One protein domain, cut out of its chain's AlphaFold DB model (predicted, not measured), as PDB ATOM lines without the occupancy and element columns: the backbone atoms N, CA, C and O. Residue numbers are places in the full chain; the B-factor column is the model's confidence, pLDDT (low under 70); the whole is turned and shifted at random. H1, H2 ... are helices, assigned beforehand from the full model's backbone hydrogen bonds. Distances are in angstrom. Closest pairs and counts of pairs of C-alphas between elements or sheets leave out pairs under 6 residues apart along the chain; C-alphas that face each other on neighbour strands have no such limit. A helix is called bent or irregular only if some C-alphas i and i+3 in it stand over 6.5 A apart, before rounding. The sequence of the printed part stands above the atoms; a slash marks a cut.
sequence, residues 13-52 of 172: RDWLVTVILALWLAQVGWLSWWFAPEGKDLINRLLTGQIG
ATOM      1  N   ARG A  13      -2.472  40.510 -39.860       76.81
ATOM      2  CA  ARG A  13      -3.046  40.182 -38.552       76.81
ATOM      3  C   ARG A  13      -3.798  38.854 -38.614       76.81
ATOM      4  O   ARG A  13      -3.574  38.007 -37.757       76.81
ATOM      5  N   ASP A  14      -4.598  38.648 -39.655       81.44
ATOM      6  CA  ASP A  14      -5.356  37.409 -39.855       81.44
ATOM      7  C   ASP A  14      -4.425  36.214 -40.111       81.44
ATOM      8  O   ASP A  14      -4.627  35.124 -39.571       81.44
ATOM      9  N   TRP A  15      -3.334  36.433 -40.854       86.12
ATOM     10  CA  TRP A  15      -2.292  35.428 -41.056       86.12
ATOM     11  C   TRP A  15      -1.587  35.049 -39.745       86.12
ATOM     12  O   TRP A  15      -1.460  33.865 -39.443       86.12
ATOM     13  N   LEU A  16      -1.194  36.031 -38.923       86.44
ATOM     14  CA  LEU A  16      -0.571  35.776 -37.616       86.44
ATOM     15  C   LEU A  16      -1.494  34.995 -36.677       86.44
ATOM     16  O   LEU A  16      -1.052  34.041 -36.041       86.44
ATOM     17  N   VAL A  17      -2.777  35.364 -36.611       87.94
ATOM     18  CA  VAL A  17      -3.775  34.641 -35.807       87.94
ATOM     19  C   VAL A  17      -3.901  33.193 -36.279       87.94
ATOM     20  O   VAL A  17      -3.896  32.278 -35.459       87.94
ATOM     21  N   THR A  18      -3.934  32.974 -37.593       88.38
ATOM     22  CA  THR A  18      -4.013  31.630 -38.183       88.38
ATOM     23  C   THR A  18      -2.781  30.787 -37.840       88.38
ATOM     24  O   THR A  18      -2.918  29.628 -37.458       88.38
ATOM     25  N   VAL A  19      -1.580  31.369 -37.909       91.31
ATOM     26  CA  VAL A  19      -0.325  30.683 -37.556       91.31
ATOM     27  C   VAL A  19      -0.286  30.321 -36.072       91.31
ATOM     28  O   VAL A  19       0.074  29.197 -35.731       91.31
ATOM     29  N   ILE A  20      -0.692  31.235 -35.185       91.75
ATOM     30  CA  ILE A  20      -0.739  30.965 -33.743       91.75
ATOM     31  C   ILE A  20      -1.724  29.832 -33.449       91.75
ATOM     32  O   ILE A  20      -1.381  28.910 -32.714       91.75
ATOM     33  N   LEU A  21      -2.918  29.859 -34.049       92.88
ATOM     34  CA  LEU A  21      -3.912  28.800 -33.870       92.88
ATOM     35  C   LEU A  21      -3.415  27.450 -34.395       92.88
ATOM     36  O   LEU A  21      -3.609  26.433 -33.731       92.88
ATOM     37  N   ALA A  22      -2.732  27.431 -35.541       91.81
ATOM     38  CA  ALA A  22      -2.146  26.215 -36.094       91.81
ATOM     39  C   ALA A  22      -1.052  25.637 -35.181       91.81
ATOM     40  O   ALA A  22      -1.037  24.433 -34.929       91.81
ATOM     41  N   LEU A  23      -0.176  26.486 -34.633       91.81
ATOM     42  CA  LEU A  23       0.842  26.072 -33.663       91.81
ATOM     43  C   LEU A  23       0.215  25.551 -32.370       91.81
ATOM     44  O   LEU A  23       0.667  24.545 -31.832       91.81
ATOM     45  N   TRP A  24      -0.853  26.196 -31.902       94.44
ATOM     46  CA  TRP A  24      -1.573  25.770 -30.709       94.44
ATOM     47  C   TRP A  24      -2.213  24.392 -30.911       94.44
ATOM     48  O   TRP A  24      -2.026  23.494 -30.094       94.44
ATOM     49  N   LEU A  25      -2.891  24.180 -32.042       92.44
ATOM     50  CA  LEU A  25      -3.458  22.881 -32.408       92.44
ATOM     51  C   LEU A  25      -2.385  21.800 -32.565       92.44
ATOM     52  O   LEU A  25      -2.577  20.684 -32.087       92.44
ATOM     53  N   ALA A  26      -1.246  22.125 -33.179       90.81
ATOM     54  CA  ALA A  26      -0.120  21.202 -33.292       90.81
ATOM     55  C   ALA A  26       0.452  20.834 -31.913       90.81
ATOM     56  O   ALA A  26       0.754  19.669 -31.666       90.81
ATOM     57  N   GLN A  27       0.541  21.797 -30.992       86.25
ATOM     58  CA  GLN A  27       1.006  21.567 -29.626       86.25
ATOM     59  C   GLN A  27       0.039  20.680 -28.837       86.25
ATOM     60  O   GLN A  27       0.481  19.762 -28.147       86.25
ATOM     61  N   VAL A  28      -1.273  20.904 -28.961       83.62
ATOM     62  CA  VAL A  28      -2.277  20.029 -28.341       83.62
ATOM     63  C   VAL A  28      -2.224  18.631 -28.946       83.62
ATOM     64  O   VAL A  28      -2.182  17.664 -28.195       83.62
ATOM     65  N   GLY A  29      -2.146  18.507 -30.273       84.06
ATOM     66  CA  GLY A  29      -2.020  17.212 -30.942       84.06
ATOM     67  C   GLY A  29      -0.770  16.446 -30.503       84.06
ATOM     68  O   GLY A  29      -0.851  15.256 -30.203       84.06
ATOM     69  N   TRP A  30       0.364  17.139 -30.382       82.88
ATOM     70  CA  TRP A  30       1.608  16.564 -29.876       82.88
ATOM     71  C   TRP A  30       1.478  16.089 -28.428       82.88
ATOM     72  O   TRP A  30       1.855  14.963 -28.122       82.88
ATOM     73  N   LEU A  31       0.909  16.912 -27.541       73.56
ATOM     74  CA  LEU A  31       0.672  16.539 -26.144       73.56
ATOM     75  C   LEU A  31      -0.279  15.344 -26.048       73.56
ATOM     76  O   LEU A  31       0.007  14.387 -25.339       73.56
ATOM     77  N   SER A  32      -1.380  15.353 -26.797       72.25
ATOM     78  CA  SER A  32      -2.319  14.234 -26.825       72.25
ATOM     79  C   SER A  32      -1.678  12.950 -27.337       72.25
ATOM     80  O   SER A  32      -1.996  11.893 -26.811       72.25
ATOM     81  N   TRP A  33      -0.774  13.020 -28.320       77.81
ATOM     82  CA  TRP A  33      -0.031  11.858 -28.813       77.81
ATOM     83  C   TRP A  33       1.017  11.366 -27.809       77.81
ATOM     84  O   TRP A  33       1.083  10.172 -27.525       77.81
ATOM     85  N   TRP A  34       1.804  12.281 -27.242       73.69
ATOM     86  CA  TRP A  34       2.842  11.980 -26.254       73.69
ATOM     87  C   TRP A  34       2.259  11.317 -25.004       73.69
ATOM     88  O   TRP A  34       2.783  10.307 -24.547       73.69
ATOM     89  N   PHE A  35       1.128  11.838 -24.519       61.03
ATOM     90  CA  PHE A  35       0.413  11.320 -23.353       61.03
ATOM     91  C   PHE A  35      -0.672  10.281 -23.703       61.03
ATOM     92  O   PHE A  35      -1.373   9.798 -22.815       61.03
ATOM     93  N   ALA A  36      -0.840   9.899 -24.978       63.38
ATOM     94  CA  ALA A  36      -1.827   8.900 -25.409       63.38
ATOM     95  C   ALA A  36      -1.721   7.543 -24.681       63.38
ATOM     96  O   ALA A  36      -2.771   7.005 -24.304       63.38
ATOM     97  N   PRO A  37      -0.522   6.952 -24.475       60.94
ATOM     98  CA  PRO A  37      -0.416   5.687 -23.750       60.94
ATOM     99  C   PRO A  37      -0.834   5.829 -22.281       60.94
ATOM    100  O   PRO A  37      -1.538   4.964 -21.762       60.94
ATOM    101  N   GLU A  38      -0.503   6.948 -21.637       53.31
ATOM    102  CA  GLU A  38      -0.855   7.215 -20.236       53.31
ATOM    103  C   GLU A  38      -2.341   7.568 -20.078       53.31
ATOM    104  O   GLU A  38      -2.974   7.177 -19.100       53.31
ATOM    105  N   GLY A  39      -2.934   8.240 -21.070       55.59
ATOM    106  CA  GLY A  39      -4.349   8.603 -21.092       55.59
ATOM    107  C   GLY A  39      -5.277   7.396 -21.230       55.59
ATOM    108  O   GLY A  39      -6.295   7.327 -20.542       55.59
ATOM    109  N   LYS A  40      -4.921   6.408 -22.063       57.03
ATOM    110  CA  LYS A  40      -5.686   5.151 -22.164       57.03
ATOM    111  C   LYS A  40      -5.659   4.373 -20.858       57.03
ATOM    112  O   LYS A  40      -6.697   3.880 -20.427       57.03
ATOM    113  N   ASP A  41      -4.492   4.295 -20.228       54.16
ATOM    114  CA  ASP A  41      -4.314   3.582 -18.968       54.16
ATOM    115  C   ASP A  41      -5.075   4.287 -17.831       54.16
ATOM    116  O   ASP A  41      -5.794   3.649 -17.066       54.16
ATOM    117  N   LEU A  42      -5.048   5.625 -17.795       49.53
ATOM    118  CA  LEU A  42      -5.828   6.432 -16.855       49.53
ATOM    119  C   LEU A  42      -7.343   6.239 -17.031       49.53
ATOM    120  O   LEU A  42      -8.045   6.071 -16.038       49.53
ATOM    121  N   ILE A  43      -7.849   6.226 -18.270       57.09
ATOM    122  CA  ILE A  43      -9.277   6.010 -18.566       57.09
ATOM    123  C   ILE A  43      -9.704   4.598 -18.168       57.09
ATOM    124  O   ILE A  43     -10.725   4.427 -17.506       57.09
ATOM    125  N   ASN A  44      -8.910   3.585 -18.521       51.91
ATOM    126  CA  ASN A  44      -9.217   2.201 -18.175       51.91
ATOM    127  C   ASN A  44      -9.212   1.995 -16.647       51.91
ATOM    128  O   ASN A  44     -10.061   1.288 -16.116       51.91
ATOM    129  N   ARG A  45      -8.314   2.678 -15.925       53.75
ATOM    130  CA  ARG A  45      -8.224   2.665 -14.452       53.75
ATOM    131  C   ARG A  45      -9.333   3.461 -13.763       53.75
ATOM    132  O   ARG A  45      -9.757   3.087 -12.672       53.75
ATOM    133  N   LEU A  46      -9.824   4.530 -14.392       49.28
ATOM    134  CA  LEU A  46     -11.017   5.267 -13.956       49.28
ATOM    135  C   LEU A  46     -12.272   4.398 -14.072       49.28
ATOM    136  O   LEU A  46     -13.090   4.383 -13.159       49.28
ATOM    137  N   LEU A  47     -12.386   3.634 -15.160       53.09
ATOM    138  CA  LEU A  47     -13.499   2.712 -15.392       53.09
ATOM    139  C   LEU A  47     -13.464   1.485 -14.463       53.09
ATOM    140  O   LEU A  47     -14.517   0.934 -14.157       53.09
ATOM    141  N   THR A  48     -12.285   1.072 -13.983       51.56
ATOM    142  CA  THR A  48     -12.123  -0.062 -13.049       51.56
ATOM    143  C   THR A  48     -11.974   0.344 -11.578       51.56
ATOM    144  O   THR A  48     -11.882  -0.528 -10.716       51.56
ATOM    145  N   GLY A  49     -11.954   1.645 -11.263       40.62
ATOM    146  CA  GLY A  49     -11.839   2.160  -9.891       40.62
ATOM    147  C   GLY A  49     -10.449   2.017  -9.249       40.62
ATOM    148  O   GLY A  49     -10.312   2.188  -8.041       40.62
ATOM    149  N   GLN A  50      -9.400   1.727 -10.026       40.34
ATOM    150  CA  GLN A  50      -8.045   1.409  -9.538       40.34
ATOM    151  C   GLN A  50      -7.064   2.589  -9.655       40.34
ATOM    152  O   GLN A  50      -5.935   2.461 -10.133       40.34
ATOM    153  N   ILE A  51      -7.488   3.771  -9.212       43.97
ATOM    154  CA  ILE A  51      -6.785   5.048  -9.439       43.97
ATOM    155  C   ILE A  51      -5.439   5.144  -8.670       43.97
ATOM    156  O   ILE A  51      -4.591   5.967  -9.007       43.97
ATOM    157  N   GLY A  52      -5.177   4.270  -7.692       38.97
ATOM    158  CA  GLY A  52      -3.961   4.305  -6.866       38.97
ATOM    159  C   GLY A  52      -2.730   3.551  -7.400       38.97
ATOM    160  O   GLY A  52      -1.624   3.771  -6.916       38.97
TER     161      GLY A  52
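This is residues 13 to 52 of the 172 residues of an uncharacterized protein of Desulfobacca sp. 4484_104 (UniProt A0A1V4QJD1). Two helices, H1 and H2, follow each other end to end and make a wide open corner at Phe 35, like a long rod bent past its halfway point. H1 is the longer arm, H2 the shorter one, and residues 49 to 52 form a short tail that turns off the line of H2. The printed part has 40 residues, with two named helices in the order H1, H2 and no named strand, and its class is all helix. It is extended, with a radius of gyration of the C-alphas of 15.9 A, and the C-alphas span 49 by 14 by 12 A.

Find C-alpha 13 at (-3.046, 40.182, -38.552), where the printed part begins. From there H1 runs through residues 13 to 34, 31.3 A from first to last C-alpha, and ends at (2.842, 11.980, -26.254). Pass Phe 35 and look at C-alpha 36 at (-1.827, 8.900, -25.409), where H2 begins; it holds residues 36 to 48, measures 18.4 A from first to last C-alpha and ends at C-alpha 48 at (-12.123, -0.062, -13.049).

Look at Phe 35, the one residue of the tight link between H1 and H2. The two helices meet only through their link, and they are near each other, with 5 pairs of C-alphas within 10 A. Residues 13 to 40 stand free, of which 13 to 34 belong to H1 and 36 to 40 to H2. In H1 and H2 every O i to N i+4 pair is within hydrogen-bond range.

Go to Arg 13 and Gln 50 for the two C-alphas farthest apart, 48.7 A. The printed part has no cut and no long link. The B-factor column shows a mean pLDDT of the printed part of 70.4, with residues 35 to 52 under 70; H1 has a mean of 85 and H2 of 55.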